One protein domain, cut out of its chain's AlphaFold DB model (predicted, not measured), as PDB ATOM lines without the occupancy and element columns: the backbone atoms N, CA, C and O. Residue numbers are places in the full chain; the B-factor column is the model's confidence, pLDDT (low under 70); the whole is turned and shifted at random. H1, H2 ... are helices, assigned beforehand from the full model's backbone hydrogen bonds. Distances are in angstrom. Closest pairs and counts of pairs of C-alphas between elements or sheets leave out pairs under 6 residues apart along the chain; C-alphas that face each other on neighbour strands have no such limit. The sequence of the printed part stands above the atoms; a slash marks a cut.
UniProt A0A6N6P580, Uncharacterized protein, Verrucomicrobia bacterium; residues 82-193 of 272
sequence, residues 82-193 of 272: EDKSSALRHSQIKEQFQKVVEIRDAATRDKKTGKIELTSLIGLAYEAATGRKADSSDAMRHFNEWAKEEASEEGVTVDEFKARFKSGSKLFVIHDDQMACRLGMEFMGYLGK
ATOM      1  N   GLU A  82      28.347 -39.087  25.397       44.47
ATOM      2  CA  GLU A  82      27.486 -40.193  24.960       44.47
ATOM      3  C   GLU A  82      26.780 -40.842  26.162       44.47
ATOM      4  O   GLU A  82      25.563 -41.015  26.115       44.47
ATOM      5  N   ASP A  83      27.489 -41.062  27.276       47.84
ATOM      6  CA  ASP A  83      26.914 -41.626  28.511       47.84
ATOM      7  C   ASP A  83      25.937 -40.668  29.219       47.84
ATOM      8  O   ASP A  83      24.877 -41.071  29.700       47.84
ATOM      9  N   LYS A  84      26.223 -39.358  29.237       44.25
ATOM     10  CA  LYS A  84      25.266 -38.360  29.757       44.25
ATOM     11  C   LYS A  84      24.056 -38.193  28.838       44.25
ATOM     12  O   LYS A  84      22.935 -38.048  29.321       44.25
ATOM     13  N   SER A  85      24.255 -38.239  27.520       52.41
ATOM     14  CA  SER A  85      23.155 -38.172  26.558       52.41
ATOM     15  C   SER A  85      22.283 -39.427  26.593       52.41
ATOM     16  O   SER A  85      21.096 -39.310  26.300       52.41
ATOM     17  N   SER A  86      22.827 -40.604  26.900       49.56
ATOM     18  CA  SER A  86      22.048 -41.842  26.995       49.56
ATOM     19  C   SER A  86      21.226 -41.892  28.286       49.56
ATOM     20  O   SER A  86      20.035 -42.195  28.223       49.56
ATOM     21  N   ALA A  87      21.795 -41.484  29.427       47.50
ATOM     22  CA  ALA A  87      21.080 -41.391  30.703       47.50
ATOM     23  C   ALA A  87      19.935 -40.359  30.667       47.50
ATOM     24  O   ALA A  87      18.823 -40.648  31.110       47.50
ATOM     25  N   LEU A  88      20.171 -39.183  30.070       49.66
ATOM     26  CA  LEU A  88      19.134 -38.159  29.884       49.66
ATOM     27  C   LEU A  88      17.996 -38.649  28.978       49.66
ATOM     28  O   LEU A  88      16.828 -38.422  29.284       49.66
ATOM     29  N   ARG A  89      18.317 -39.376  27.899       53.97
ATOM     30  CA  ARG A  89      17.303 -39.991  27.026       53.97
ATOM     31  C   ARG A  89      16.507 -41.076  27.752       53.97
ATOM     32  O   ARG A  89      15.300 -41.151  27.566       53.97
ATOM     33  N   HIS A  90      17.149 -41.880  28.600       52.88
ATOM     34  CA  HIS A  90      16.467 -42.911  29.386       52.88
ATOM     35  C   HIS A  90      15.450 -42.288  30.355       52.88
ATOM     36  O   HIS A  90      14.297 -42.715  30.373       52.88
ATOM     37  N   SER A  91      15.835 -41.244  31.102       57.12
ATOM     38  CA  SER A  91      14.909 -40.529  32.000       57.12
ATOM     39  C   SER A  91      13.702 -39.982  31.238       57.12
ATOM     40  O   SER A  91      12.565 -40.198  31.645       57.12
ATOM     41  N   GLN A  92      13.939 -39.364  30.077       61.78
ATOM     42  CA  GLN A  92      12.875 -38.814  29.233       61.78
ATOM     43  C   GLN A  92      11.918 -39.891  28.709       61.78
ATOM     44  O   GLN A  92      10.707 -39.691  28.725       61.78
ATOM     45  N   ILE A  93      12.438 -41.042  28.275       60.28
ATOM     46  CA  ILE A  93      11.613 -42.166  27.809       60.28
ATOM     47  C   ILE A  93      10.774 -42.728  28.960       60.28
ATOM     48  O   ILE A  93       9.583 -42.973  28.786       60.28
ATOM     49  N   LYS A  94      11.369 -42.884  30.148       65.56
ATOM     50  CA  LYS A  94      10.666 -43.379  31.336       65.56
ATOM     51  C   LYS A  94       9.542 -42.433  31.762       65.56
ATOM     52  O   LYS A  94       8.430 -42.881  32.023       65.56
ATOM     53  N   GLU A  95       9.808 -41.130  31.784       71.44
ATOM     54  CA  GLU A  95       8.802 -40.109  32.089       71.44
ATOM     55  C   GLU A  95       7.678 -40.076  31.047       71.44
ATOM     56  O   GLU A  95       6.510 -39.943  31.404       71.44
ATOM     57  N   GLN A  96       8.002 -40.224  29.758       66.50
ATOM     58  CA  GLN A  96       6.989 -40.299  28.703       66.50
ATOM     59  C   GLN A  96       6.136 -41.562  28.815       66.50
ATOM     60  O   GLN A  96       4.919 -41.479  28.671       66.50
ATOM     61  N   PHE A  97       6.742 -42.709  29.114       68.88
ATOM     62  CA  PHE A  97       6.002 -43.946  29.338       68.88
ATOM     63  C   PHE A  97       5.063 -43.830  30.543       68.88
ATOM     64  O   PHE A  97       3.887 -44.162  30.427       68.88
ATOM     65  N   GLN A  98       5.541 -43.278  31.661       77.19
ATOM     66  CA  GLN A  98       4.718 -43.068  32.852       77.19
ATOM     67  C   GLN A  98       3.512 -42.163  32.560       77.19
ATOM     68  O   GLN A  98       2.389 -42.501  32.918       77.19
ATOM     69  N   LYS A  99       3.718 -41.062  31.824       77.19
ATOM     70  CA  LYS A  99       2.625 -40.178  31.387       77.19
ATOM     71  C   LYS A  99       1.599 -40.907  30.522       77.19
ATOM     72  O   LYS A  99       0.403 -40.694  30.665       77.19
ATOM     73  N   VAL A 100       2.055 -41.772  29.623       78.31
ATOM     74  CA  VAL A 100       1.177 -42.562  28.750       78.31
ATOM     75  C   VAL A 100       0.369 -43.594  29.545       78.31
ATOM     76  O   VAL A 100      -0.806 -43.803  29.248       78.31
ATOM     77  N   VAL A 101       0.962 -44.195  30.576       78.31
ATOM     78  CA  VAL A 101       0.259 -45.082  31.514       78.31
ATOM     79  C   VAL A 101      -0.827 -44.317  32.278       78.31
ATOM     80  O   VAL A 101      -1.965 -44.775  32.334       78.31
ATOM     81  N   GLU A 102      -0.522 -43.118  32.777       84.81
ATOM     82  CA  GLU A 102      -1.506 -42.248  33.442       84.81
ATOM     83  C   GLU A 102      -2.659 -41.863  32.501       84.81
ATOM     84  O   GLU A 102      -3.826 -41.922  32.885       84.81
ATOM     85  N   ILE A 103      -2.350 -41.532  31.244       88.81
ATOM     86  CA  ILE A 103      -3.344 -41.227  30.204       88.81
ATOM     87  C   ILE A 103      -4.246 -42.432  29.927       88.81
ATOM     88  O   ILE A 103      -5.461 -42.276  29.824       88.81
ATOM     89  N   ARG A 104      -3.670 -43.635  29.818       89.19
ATOM     90  CA  ARG A 104      -4.426 -44.878  29.629       89.19
ATOM     91  C   ARG A 104      -5.389 -45.116  30.791       89.19
ATOM     92  O   ARG A 104      -6.545 -45.457  30.554       89.19
ATOM     93  N   ASP A 105      -4.919 -44.947  32.023       87.06
ATOM     94  CA  ASP A 105      -5.719 -45.206  33.225       87.06
ATOM     95  C   ASP A 105      -6.832 -44.171  33.418       87.06
ATOM     96  O   ASP A 105      -7.904 -44.504  33.922       87.06
ATOM     97  N   ALA A 106      -6.607 -42.936  32.961       90.75
ATOM     98  CA  ALA A 106      -7.607 -41.874  32.949       90.75
ATOM     99  C   ALA A 106      -8.598 -41.964  31.773       90.75
ATOM    100  O   ALA A 106      -9.658 -41.334  31.821       90.75
ATOM    101  N   ALA A 107      -8.277 -42.711  30.712       90.50
ATOM    102  CA  ALA A 107      -9.128 -42.810  29.534       90.50
ATOM    103  C   ALA A 107     -10.444 -43.542  29.842       90.50
ATOM    104  O   ALA A 107     -10.478 -44.580  30.509       90.50
ATOM    105  N   THR A 108     -11.545 -43.015  29.305       90.19
ATOM    106  CA  THR A 108     -12.874 -43.613  29.435       90.19
ATOM    107  C   THR A 108     -12.869 -45.021  28.857       90.19
ATOM    108  O   THR A 108     -12.369 -45.259  27.754       90.19
ATOM    109  N   ARG A 109     -13.463 -45.961  29.594       88.50
ATOM    110  CA  ARG A 109     -13.676 -47.338  29.149       88.50
ATOM    111  C   ARG A 109     -15.146 -47.555  28.803       88.50
ATOM    112  O   ARG A 109     -16.038 -47.115  29.530       88.50
ATOM    113  N   ASP A 110     -15.395 -48.271  27.716       84.94
ATOM    114  CA  ASP A 110     -16.732 -48.685  27.315       84.94
ATOM    115  C   ASP A 110     -17.356 -49.567  28.407       84.94
ATOM    116  O   ASP A 110     -16.794 -50.585  28.816       84.94
ATOM    117  N   LYS A 111     -18.554 -49.193  28.864       83.06
ATOM    118  CA  LYS A 111     -19.228 -49.839  30.004       83.06
ATOM    119  C   LYS A 111     -19.586 -51.304  29.756       83.06
ATOM    120  O   LYS A 111     -19.786 -52.044  30.713       83.06
ATOM    121  N   LYS A 112     -19.725 -51.716  28.491       81.19
ATOM    122  CA  LYS A 112     -20.132 -53.081  28.127       81.19
ATOM    123  C   LYS A 112     -18.938 -54.017  27.984       81.19
ATOM    124  O   LYS A 112     -19.049 -55.191  28.316       81.19
ATOM    125  N   THR A 113     -17.824 -53.515  27.462       80.31
ATOM    126  CA  THR A 113     -16.656 -54.328  27.101       80.31
ATOM    127  C   THR A 113     -15.444 -54.108  28.002       80.31
ATOM    128  O   THR A 113     -14.511 -54.902  27.933       80.31
ATOM    129  N   GLY A 114     -15.426 -53.048  28.817       81.19
ATOM    130  CA  GLY A 114     -14.276 -52.657  29.645       81.19
ATOM    131  C   GLY A 114     -13.078 -52.123  28.847       81.19
ATOM    132  O   GLY A 114     -12.015 -51.866  29.415       81.19
ATOM    133  N   LYS A 115     -13.237 -51.958  27.530       84.69
ATOM    134  CA  LYS A 115     -12.184 -51.541  26.596       84.69
ATOM    135  C   LYS A 115     -12.055 -50.032  26.543       84.69
ATOM    136  O   LYS A 115     -13.041 -49.325  26.714       84.69
ATOM    137  N   ILE A 116     -10.855 -49.542  26.267       86.12
ATOM    138  CA  ILE A 116     -10.572 -48.104  26.248       86.12
ATOM    139  C   ILE A 116     -11.192 -47.466  25.005       86.12
ATOM    140  O   ILE A 116     -11.035 -47.965  23.891       86.12
ATOM    141  N   GLU A 117     -11.881 -46.345  25.180       87.94
ATOM    142  CA  GLU A 117     -12.398 -45.543  24.077       87.94
ATOM    143  C   GLU A 117     -11.254 -44.777  23.404       87.94
ATOM    144  O   GLU A 117     -10.566 -43.965  24.029       87.94
ATOM    145  N   LEU A 118     -11.074 -44.995  22.099       86.50
ATOM    146  CA  LEU A 118     -10.011 -44.362  21.316       86.50
ATOM    147  C   LEU A 118     -10.095 -42.835  21.388       86.50
ATOM    148  O   LEU A 118      -9.082 -42.173  21.570       86.50
ATOM    149  N   THR A 119     -11.297 -42.272  21.272       87.75
ATOM    150  CA  THR A 119     -11.518 -40.820  21.326       87.75
ATOM    151  C   THR A 119     -11.073 -40.220  22.655       87.75
ATOM    152  O   THR A 119     -10.478 -39.146  22.668       87.75
ATOM    153  N   SER A 120     -11.319 -40.921  23.767       90.31
ATOM    154  CA  SER A 120     -10.892 -40.470  25.091       90.31
ATOM    155  C   SER A 120      -9.372 -40.537  25.237       90.31
ATOM    156  O   SER A 120      -8.760 -39.544  25.629       90.31
ATOM    157  N   LEU A 121      -8.757 -41.657  24.837       90.31
ATOM    158  CA  LEU A 121      -7.303 -41.821  24.877       90.31
ATOM    159  C   LEU A 121      -6.588 -40.745  24.044       90.31
ATOM    160  O   LEU A 121      -5.649 -40.112  24.517       90.31
ATOM    161  N   ILE A 122      -7.041 -40.525  22.807       91.38
ATOM    162  CA  ILE A 122      -6.451 -39.550  21.883       91.38
ATOM    163  C   ILE A 122      -6.653 -38.115  22.373       91.38
ATOM    164  O   ILE A 122      -5.729 -37.312  22.262       91.38
ATOM    165  N   GLY A 123      -7.815 -37.804  22.954       90.62
ATOM    166  CA  GLY A 123      -8.059 -36.517  23.603       90.62
ATOM    167  C   GLY A 123      -7.036 -36.248  24.704       90.62
ATOM    168  O   GLY A 123      -6.290 -35.278  24.622       90.62
ATOM    169  N   LEU A 124      -6.919 -37.155  25.676       91.69
ATOM    170  CA  LEU A 124      -5.981 -37.018  26.797       91.69
ATOM    171  C   LEU A 124      -4.511 -36.979  26.345       91.69
ATOM    172  O   LEU A 124      -3.725 -36.185  26.856       91.69
ATOM    173  N   ALA A 125      -4.139 -37.788  25.350       88.81
ATOM    174  CA  ALA A 125      -2.802 -37.766  24.760       88.81
ATOM    175  C   ALA A 125      -2.490 -36.427  24.076       88.81
ATOM    176  O   ALA A 125      -1.383 -35.900  24.216       88.81
ATOM    177  N   TYR A 126      -3.464 -35.843  23.374       90.12
ATOM    178  CA  TYR A 126      -3.324 -34.520  22.774       90.12
ATOM    179  C   TYR A 126      -3.131 -33.439  23.839       90.12
ATOM    180  O   TYR A 126      -2.237 -32.597  23.708       90.12
ATOM    181  N   GLU A 127      -3.924 -33.470  24.911       90.69
ATOM    182  CA  GLU A 127      -3.799 -32.520  26.020       90.69
ATOM    183  C   GLU A 127      -2.429 -32.616  26.689       90.69
ATOM    184  O   GLU A 127      -1.765 -31.601  26.898       90.69
ATOM    185  N   ALA A 128      -1.960 -33.837  26.946       87.38
ATOM    186  CA  ALA A 128      -0.663 -34.078  27.561       87.38
ATOM    187  C   ALA A 128       0.516 -33.644  26.675       87.38
ATOM    188  O   ALA A 128       1.524 -33.158  27.189       87.38
ATOM    189  N   ALA A 129       0.411 -33.806  25.351       83.56
ATOM    190  CA  ALA A 129       1.464 -33.416  24.416       83.56
ATOM    191  C   ALA A 129       1.498 -31.904  24.148       83.56
ATOM    192  O   ALA A 129       2.573 -31.329  23.984       83.56
ATOM    193  N   THR A 130       0.334 -31.254  24.084       83.44
ATOM    194  CA  THR A 130       0.223 -29.841  23.679       83.44
ATOM    195  C   THR A 130       0.078 -28.874  24.853       83.44
ATOM    196  O   THR A 130       0.264 -27.669  24.674       83.44
ATOM    197  N   GLY A 131      -0.277 -29.375  26.041       83.31
ATOM    198  CA  GLY A 131      -0.633 -28.568  27.210       83.31
ATOM    199  C   GLY A 131      -1.949 -27.799  27.052       83.31
ATOM    200  O   GLY A 131      -2.227 -26.894  27.838       83.31
ATOM    201  N   ARG A 132      -2.746 -28.103  26.019       81.56
ATOM    202  CA  ARG A 132      -4.017 -27.434  25.721       81.56
ATOM    203  C   ARG A 132      -5.160 -28.399  25.937       81.56
ATOM    204  O   ARG A 132      -5.090 -29.518  25.451       81.56
ATOM    205  N   LYS A 133      -6.230 -27.938  26.586       81.88
ATOM    206  CA  LYS A 133      -7.476 -28.703  26.670       81.88
ATOM    207  C   LYS A 133      -8.011 -28.946  25.257       81.88
ATOM    208  O   LYS A 133      -8.160 -27.990  24.494       81.88
ATOM    209  N   ALA A 134      -8.243 -30.202  24.907       72.31
ATOM    210  CA  ALA A 134      -8.594 -30.604  23.559       72.31
ATOM    211  C   ALA A 134     -10.112 -30.589  23.394       72.31
ATOM    212  O   ALA A 134     -10.842 -31.115  24.235       72.31
ATOM    213  N   ASP A 135     -10.596 -30.052  22.276       80.38
ATOM    214  CA  ASP A 135     -11.882 -30.514  21.769       80.38
ATOM    215  C   ASP A 135     -11.664 -31.900  21.138       80.38
ATOM    216  O   ASP A 135     -10.688 -32.119  20.414       80.38
ATOM    217  N   SER A 136     -12.568 -32.841  21.409       76.50
ATOM    218  CA  SER A 136     -12.503 -34.216  20.894       76.50
ATOM    219  C   SER A 136     -12.387 -34.234  19.364       76.50
ATOM    220  O   SER A 136     -11.667 -35.052  18.789       76.50
ATOM    221  N   SER A 137     -13.030 -33.269  18.697       82.31
ATOM    222  CA  SER A 137     -12.962 -33.098  17.245       82.31
ATOM    223  C   SER A 137     -11.550 -32.742  16.748       82.31
ATOM    224  O   SER A 137     -11.098 -33.269  15.728       82.31
ATOM    225  N   ASP A 138     -10.830 -31.898  17.489       84.56
ATOM    226  CA  ASP A 138      -9.509 -31.380  17.133       84.56
ATOM    227  C   ASP A 138      -8.424 -32.446  17.330       84.56
ATOM    228  O   ASP A 138      -7.635 -32.719  16.420       84.56
ATOM    229  N   ALA A 139      -8.460 -33.145  18.470       85.81
ATOM    230  CA  ALA A 139      -7.565 -34.267  18.747       85.81
ATOM    231  C   ALA A 139      -7.738 -35.391  17.711       85.81
ATOM    232  O   ALA A 139      -6.757 -35.907  17.167       85.81
ATOM    233  N   MET A 140      -8.986 -35.718  17.355       87.75
ATOM    234  CA  MET A 140      -9.270 -36.719  16.328       87.75
ATOM    235  C   MET A 140      -8.879 -36.265  14.917       87.75
ATOM    236  O   MET A 140      -8.514 -37.112  14.097       87.75
ATOM    237  N   ARG A 141      -8.906 -34.959  14.604       87.56
ATOM    238  CA  ARG A 141      -8.374 -34.433  13.334       87.56
ATOM    239  C   ARG A 141      -6.878 -34.721  13.221       87.56
ATOM    240  O   ARG A 141      -6.469 -35.336  12.240       87.56
ATOM    241  N   HIS A 142      -6.102 -34.365  14.243       87.19
ATOM    242  CA  HIS A 142      -4.658 -34.615  14.270       87.19
ATOM    243  C   HIS A 142      -4.317 -36.105  14.265       87.19
ATOM    244  O   HIS A 142      -3.399 -36.533  13.571       87.19
ATOM    245  N   PHE A 143      -5.101 -36.924  14.961       88.50
ATOM    246  CA  PHE A 143      -4.968 -38.375  14.888       88.50
ATOM    247  C   PHE A 143      -5.208 -38.916  13.475       88.50
ATOM    248  O   PHE A 143      -4.490 -39.797  13.009       88.50
ATOM    249  N   ASN A 144      -6.207 -38.389  12.763       86.62
ATOM    250  CA  ASN A 144      -6.484 -38.796  11.389       86.62
ATOM    251  C   ASN A 144      -5.403 -38.331  10.401       86.62
ATOM    252  O   ASN A 144      -5.189 -39.019   9.406       86.62
ATOM    253  N   GLU A 145      -4.766 -37.184  10.643       87.31
ATOM    254  CA  GLU A 145      -3.605 -36.704   9.880       87.31
ATOM    255  C   GLU A 145      -2.406 -37.630  10.091       87.31
ATOM    256  O   GLU A 145      -1.898 -38.190   9.124       87.31
ATOM    257  N   TRP A 146      -2.055 -37.898  11.349       88.56
ATOM    258  CA  TRP A 146      -1.002 -38.844  11.701       88.56
ATOM    259  C   TRP A 146      -1.236 -40.234  11.094       88.56
ATOM    260  O   TRP A 146      -0.373 -40.767  10.405       88.56
ATOM    261  N   ALA A 147      -2.439 -40.793  11.249       83.75
ATOM    262  CA  ALA A 147      -2.776 -42.102  10.692       83.75
ATOM    263  C   ALA A 147      -2.692 -42.147   9.155       83.75
ATOM    264  O   ALA A 147      -2.459 -43.213   8.594       83.75
ATOM    265  N   LYS A 148      -2.903 -41.020   8.460       80.00
ATOM    266  CA  LYS A 148      -2.688 -40.922   7.005       80.00
ATOM    267  C   LYS A 148      -1.210 -40.950   6.650       80.00
ATOM    268  O   LYS A 148      -0.852 -41.591   5.668       80.00
ATOM    269  N   GLU A 149      -0.384 -40.251   7.422       78.31
ATOM    270  CA  GLU A 149       1.064 -40.239   7.229       78.31
ATOM    271  C   GLU A 149       1.654 -41.637   7.450       78.31
ATOM    272  O   GLU A 149       2.305 -42.153   6.548       78.31
ATOM    273  N   GLU A 150       1.341 -42.292   8.571       78.06
ATOM    274  CA  GLU A 150       1.834 -43.645   8.880       78.06
ATOM    275  C   GLU A 150       1.344 -44.681   7.860       78.06
ATOM    276  O   GLU A 150       2.130 -45.473   7.346       78.06
ATOM    277  N   ALA A 151       0.059 -44.642   7.490       69.50
ATOM    278  CA  ALA A 151      -0.477 -45.543   6.470       69.50
ATOM    279  C   ALA A 151       0.239 -45.362   5.119       69.50
ATOM    280  O   ALA A 151       0.570 -46.342   4.453       69.50
ATOM    281  N   SER A 152       0.538 -44.114   4.740       72.19
ATOM    282  CA  SER A 152       1.299 -43.814   3.526       72.19
ATOM    283  C   SER A 152       2.748 -44.295   3.600       72.19
ATOM    284  O   SER A 152       3.279 -44.707   2.570       72.19
ATOM    285  N   GLU A 153       3.402 -44.214   4.760       72.94
ATOM    286  CA  GLU A 153       4.773 -44.711   4.949       72.94
ATOM    287  C   GLU A 153       4.838 -46.241   4.902       72.94
ATOM    288  O   GLU A 153       5.789 -46.807   4.366       72.94
ATOM    289  N   GLU A 154       3.800 -46.909   5.396       69.06
ATOM    290  CA  GLU A 154       3.692 -48.366   5.389       69.06
ATOM    291  C   GLU A 154       3.097 -48.950   4.093       69.06
ATOM    292  O   GLU A 154       3.069 -50.170   3.926       69.06
ATOM    293  N   GLY A 155       2.613 -48.110   3.173       77.69
ATOM    294  CA  GLY A 155       1.989 -48.556   1.924       77.69
ATOM    295  C   GLY A 155       0.630 -49.243   2.112       77.69
ATOM    296  O   GLY A 155       0.241 -50.061   1.280       77.69
ATOM    297  N   VAL A 156      -0.087 -48.922   3.191       72.44
ATOM    298  CA  VAL A 156      -1.424 -49.454   3.509       72.44
ATOM    299  C   VAL A 156      -2.477 -48.350   3.467       72.44
ATOM    300  O   VAL A 156      -2.172 -47.157   3.473       72.44
ATOM    301  N   THR A 157      -3.753 -48.722   3.432       76.00
ATOM    302  CA  THR A 157      -4.840 -47.747   3.561       76.00
ATOM    303  C   THR A 157      -4.989 -47.268   5.008       76.00
ATOM    304  O   THR A 157      -4.654 -47.957   5.971       76.00
ATOM    305  N   VAL A 158      -5.553 -46.071   5.183       76.81
ATOM    306  CA  VAL A 158      -5.831 -45.493   6.510       76.81
ATOM    307  C   VAL A 158      -6.762 -46.385   7.330       76.81
ATOM    308  O   VAL A 158      -6.629 -46.464   8.551       76.81
ATOM    309  N   ASP A 159      -7.711 -47.044   6.670       77.69
ATOM    310  CA  ASP A 159      -8.662 -47.932   7.328       77.69
ATOM    311  C   ASP A 159      -7.997 -49.242   7.757       77.69
ATOM    312  O   ASP A 159      -8.240 -49.678   8.879       77.69
ATOM    313  N   GLU A 160      -7.093 -49.811   6.952       74.31
ATOM    314  CA  GLU A 160      -6.266 -50.964   7.346       74.31
ATOM    315  C   GLU A 160      -5.332 -50.624   8.507       74.31
ATOM    316  O   GLU A 160      -5.224 -51.393   9.463       74.31
ATOM    317  N   PHE A 161      -4.699 -49.450   8.473       72.00
ATOM    318  CA  PHE A 161      -3.876 -48.969   9.578       72.00
ATOM    319  C   PHE A 161      -4.711 -48.821  10.856       72.00
ATOM    320  O   PHE A 161      -4.358 -49.356  11.908       72.00
ATOM    321  N   LYS A 162      -5.883 -48.179  10.766       74.19
ATOM    322  CA  LYS A 162      -6.799 -48.009  11.906       74.19
ATOM    323  C   LYS A 162      -7.421 -49.318  12.384       74.19
ATOM    324  O   LYS A 162      -7.728 -49.430  13.570       74.19
ATOM    325  N   ALA A 163      -7.603 -50.299  11.503       72.88
ATOM    326  CA  ALA A 163      -8.110 -51.623  11.848       72.88
ATOM    327  C   ALA A 163      -7.152 -52.392  12.767       72.88
ATOM    328  O   ALA A 163      -7.592 -53.263  13.506       72.88
ATOM    329  N   ARG A 164      -5.865 -52.034  12.828       71.81
ATOM    330  CA  ARG A 164      -4.934 -52.616  13.813       71.81
ATOM    331  C   ARG A 164      -5.270 -52.232  15.251       71.81
ATOM    332  O   ARG A 164      -4.934 -52.961  16.178       71.81
ATOM    333  N   PHE A 165      -5.949 -51.101  15.430       69.81
ATOM    334  CA  PHE A 165      -6.346 -50.581  16.738       69.81
ATOM    335  C   PHE A 165      -7.825 -50.837  17.057       69.81
ATOM    336  O   PHE A 165      -8.236 -50.655  18.201       69.81
ATOM    337  N   LYS A 166      -8.626 -51.258  16.068       65.25
ATOM    338  CA  LYS A 166     -10.072 -51.498  16.182       65.25
ATOM    339  C   LYS A 166     -10.390 -52.955  15.864       65.25
ATOM    340  O   LYS A 166     -10.063 -53.399  14.772       65.25
ATOM    341  N   SER A 167     -11.151 -53.674  16.693       45.19
ATOM    342  CA  SER A 167     -11.804 -54.893  16.184       45.19
ATOM    343  C   SER A 167     -13.209 -54.575  15.694       45.19
ATOM    344  O   SER A 167     -14.046 -54.130  16.483       45.19
ATOM    345  N   GLY A 168     -13.438 -54.827  14.401       46.47
ATOM    346  CA  GLY A 168     -14.671 -55.358  13.797       46.47
ATOM    347  C   GLY A 168     -16.025 -54.693  14.071       46.47
ATOM    348  O   GLY A 168     -17.028 -55.154  13.539       46.47
ATOM    349  N   SER A 169     -16.111 -53.638  14.875       45.34
ATOM    350  CA  SER A 169     -17.371 -53.040  15.305       45.34
ATOM    351  C   SER A 169     -17.355 -51.531  15.106       45.34
ATOM    352  O   SER A 169     -16.307 -50.887  15.094       45.34
ATOM    353  N   LYS A 170     -18.554 -50.955  14.972       52.84
ATOM    354  CA  LYS A 170     -18.806 -49.508  14.870       52.84
ATOM    355  C   LYS A 170     -18.243 -48.687  16.047       52.84
ATOM    356  O   LYS A 170     -18.268 -47.462  15.984       52.84
ATOM    357  N   LEU A 171     -17.760 -49.334  17.110       54.66
ATOM    358  CA  LEU A 171     -17.241 -48.696  18.312       54.66
ATOM    359  C   LEU A 171     -15.723 -48.526  18.184       54.66
ATOM    360  O   LEU A 171     -14.979 -49.490  18.021       54.66
ATOM    361  N   PHE A 172     -15.263 -47.278  18.236       74.44
ATOM    362  CA  PHE A 172     -13.850 -46.900  18.206       74.44
ATOM    363  C   PHE A 172     -13.188 -47.257  19.554       74.44
ATOM    364  O   PHE A 172     -12.875 -46.372  20.343       74.44
ATOM    365  N   VAL A 173     -13.021 -48.553  19.839       78.81
ATOM    366  CA  VAL A 173     -12.459 -49.068  21.100       78.81
ATOM    367  C   VAL A 173     -11.144 -49.811  20.876       78.81
ATOM    368  O   VAL A 173     -10.984 -50.518  19.880       78.81
ATOM    369  N   ILE A 174     -10.221 -49.664  21.826       78.38
ATOM    370  CA  ILE A 174      -8.901 -50.296  21.849       78.38
ATOM    371  C   ILE A 174      -8.968 -51.524  22.750       78.38
ATOM    372  O   ILE A 174      -9.443 -51.469  23.882       78.38
ATOM    373  N   HIS A 175      -8.512 -52.650  22.217       71.44
ATOM    374  CA  HIS A 175      -8.723 -53.959  22.829       71.44
ATOM    375  C   HIS A 175      -7.760 -54.309  23.953       71.44
ATOM    376  O   HIS A 175      -8.094 -55.158  24.774       71.44
ATOM    377  N   ASP A 176      -6.583 -53.700  23.949       76.44
ATOM    378  CA  ASP A 176      -5.492 -54.051  24.839       76.44
ATOM    379  C   ASP A 176      -4.852 -52.781  25.396       76.44
ATOM    380  O   ASP A 176      -4.625 -51.804  24.677       76.44
ATOM    381  N   ASP A 177      -4.554 -52.819  26.688       73.69
ATOM    382  CA  ASP A 177      -3.920 -51.743  27.432       73.69
ATOM    383  C   ASP A 177      -2.491 -51.493  26.915       73.69
ATOM    384  O   ASP A 177      -2.047 -50.343  26.890       73.69
ATOM    385  N   GLN A 178      -1.787 -52.523  26.419       70.81
ATOM    386  CA  GLN A 178      -0.473 -52.330  25.786       70.81
ATOM    387  C   GLN A 178      -0.603 -51.597  24.448       70.81
ATOM    388  O   GLN A 178       0.171 -50.682  24.160       70.81
ATOM    389  N   MET A 179      -1.611 -51.956  23.648       77.69
ATOM    390  CA  MET A 179      -1.925 -51.250  22.407       77.69
ATOM    391  C   MET A 179      -2.310 -49.791  22.678       77.69
ATOM    392  O   MET A 179      -1.878 -48.906  21.944       77.69
ATOM    393  N   ALA A 180      -3.065 -49.523  23.748       76.31
ATOM    394  CA  ALA A 180      -3.414 -48.166  24.160       76.31
ATOM    395  C   ALA A 180      -2.171 -47.351  24.549       76.31
ATOM    396  O   ALA A 180      -2.001 -46.235  24.061       76.31
ATOM    397  N   CYS A 181      -1.259 -47.920  25.345       78.25
ATOM    398  CA  CYS A 181       0.001 -47.252  25.671       78.25
ATOM    399  C   CYS A 181       0.839 -46.982  24.416       78.25
ATOM    400  O   CYS A 181       1.319 -45.870  24.201       78.25
ATOM    401  N   ARG A 182       0.987 -47.979  23.541       75.38
ATOM    402  CA  ARG A 182       1.738 -47.815  22.296       75.38
ATOM    403  C   ARG A 182       1.152 -46.701  21.429       75.38
ATOM    404  O   ARG A 182       1.890 -45.831  20.977       75.38
ATOM    405  N   LEU A 183      -0.165 -46.704  21.245       79.62
ATOM    406  CA  LEU A 183      -0.875 -45.710  20.451       79.62
ATOM    407  C   LEU A 183      -0.727 -44.300  21.032       79.62
ATOM    408  O   LEU A 183      -0.434 -43.359  20.297       79.62
ATOM    409  N   GLY A 184      -0.884 -44.160  22.353       79.56
ATOM    410  CA  GLY A 184      -0.687 -42.893  23.053       79.56
ATOM    411  C   GLY A 184       0.738 -42.364  22.890       79.56
ATOM    412  O   GLY A 184       0.925 -41.199  22.553       79.56
ATOM    413  N   MET A 185       1.746 -43.227  23.043       77.69
ATOM    414  CA  MET A 185       3.151 -42.851  22.884       77.69
ATOM    415  C   MET A 185       3.492 -42.429  21.450       77.69
ATOM    416  O   MET A 185       4.127 -41.393  21.257       77.69
ATOM    417  N   GLU A 186       3.077 -43.206  20.444       79.31
ATOM    418  CA  GLU A 186       3.335 -42.893  19.032       79.31
ATOM    419  C   GLU A 186       2.654 -41.571  18.632       79.31
ATOM    420  O   GLU A 186       3.294 -40.704  18.029       79.31
ATOM    421  N   PHE A 187       1.408 -41.353  19.066       83.81
ATOM    422  CA  PHE A 187       0.669 -40.125  18.782       83.81
ATOM    423  C   PHE A 187       1.237 -38.894  19.511       83.81
ATOM    424  O   PHE A 187       1.435 -37.848  18.893       83.81
ATOM    425  N   MET A 188       1.579 -38.999  20.800       82.31
ATOM    426  CA  MET A 188       2.277 -37.920  21.518       82.31
ATOM    427  C   MET A 188       3.639 -37.620  20.884       82.31
ATOM    428  O   MET A 188       4.037 -36.459  20.783       82.31
ATOM    429  N   GLY A 189       4.338 -38.656  20.416       78.69
ATOM    430  CA  GLY A 189       5.577 -38.530  19.660       78.69
ATOM    431  C   GLY A 189       5.382 -37.773  18.347       78.69
ATOM    432  O   GLY A 189       6.199 -36.916  18.021       78.69
ATOM    433  N   TYR A 190       4.297 -38.036  17.611       82.75
ATOM    434  CA  TYR A 190       3.915 -37.266  16.425       82.75
ATOM    435  C   TYR A 190       3.681 -35.788  16.752       82.75
ATOM    436  O   TYR A 190       4.278 -34.926  16.113       82.75
ATOM    437  N   LEU A 191       2.899 -35.486  17.790       80.56
ATOM    438  CA  LEU A 191       2.602 -34.106  18.196       80.56
ATOM    439  C   LEU A 191       3.842 -33.355  18.712       80.56
ATOM    440  O   LEU A 191       3.962 -32.145  18.522       80.56
ATOM    441  N   GLY A 192       4.770 -34.067  19.358       70.81
ATOM    442  CA  GLY A 192       6.031 -33.521  19.861       70.81
ATOM    443  C   GLY A 192       7.094 -33.304  18.780       70.81
ATOM    444  O   GLY A 192       8.030 -32.522  18.978       70.81
ATOM    445  N   LYS A 193       6.968 -33.952  17.614       65.62
ATOM    446  CA  LYS A 193       7.778 -33.612  16.440       65.62
ATOM    447  C   LYS A 193       7.303 -32.235  15.955       65.62
ATOM    448  O   LYS A 193       6.266 -32.123  15.313       65.62
TER     449      LYS A 193
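Overview. This is residues 82 to 193 of the 272 residues of an uncharacterized protein of Verrucomicrobia bacterium (UniProt A0A6N6P580). A long helix, H1, reaches out of a compact head of four helices; its residues 82 to 92 stick out, and its residues 96 to 104 pack on H5. In the head, H5 and H2 make the core, H3 crosses H2 nearly at a right angle, and the short H4 packs on H3. The printed part has 112 residues with five named helices, H1 to H5 in chain order, and no named strand: the class is all helix. The whole is compact, with a radius of gyration of the C-alphas of 14.6 A, and spans 48 by 34 by 25 A.

Along the chain. Find C-alpha 82 at (27.486, -40.193, 24.960); from there H1, residues 82 to 106, runs 36.0 A to C-alpha 106 at (-7.607, -41.874, 32.949). H2 is residues 118 to 130, 17.9 A; H3, residues 136 to 154, 26.5 A; H4, residues 158 to 163, 8.4 A. H5, residues 177 to 192, runs 22.1 A to C-alpha 192 at (6.031, -33.521, 19.861).

Arrangement. Start at H1: it touches H5, closest C-alphas Val 100 and Cys 181 at 5.7 A, at a steep tilt of 60 degrees, opposite ways. H1 and H2 form a helical hairpin, touching with residues 99 to 104 of H1 alone; the closest C-alphas, Ile 103 and Leu 124, are 6.0 A apart. H2 touches H5 at Ala 129 and Met 188, closest C-alphas 5.4 A apart, a steep tilt of 39 degrees, the same way. With residues 136 to 143 alone, H3 touches H2, about perpendicular at 87 degrees, closest C-alphas Gly 123 and Ala 139 at 5.4 A. H4 touches H3 at Ala 151 and Val 158, closest C-alphas 5.4 A apart. H1 and H3 are apart. In each helix every O i to N i+4 pair is within hydrogen-bond range.

Size, cuts and confidence. The C-alphas of Glu 82 and Lys 112, the two farthest apart, are 49.4 A apart. The printed part has no cut. The links H1 to H2 and H4 to H5 are long; residues 116 to 117 and 173 to 174, in these links, pair antiparallel. Look for pLDDT under 70 at 25 residues, among them 82 to 94 and 165 to 171.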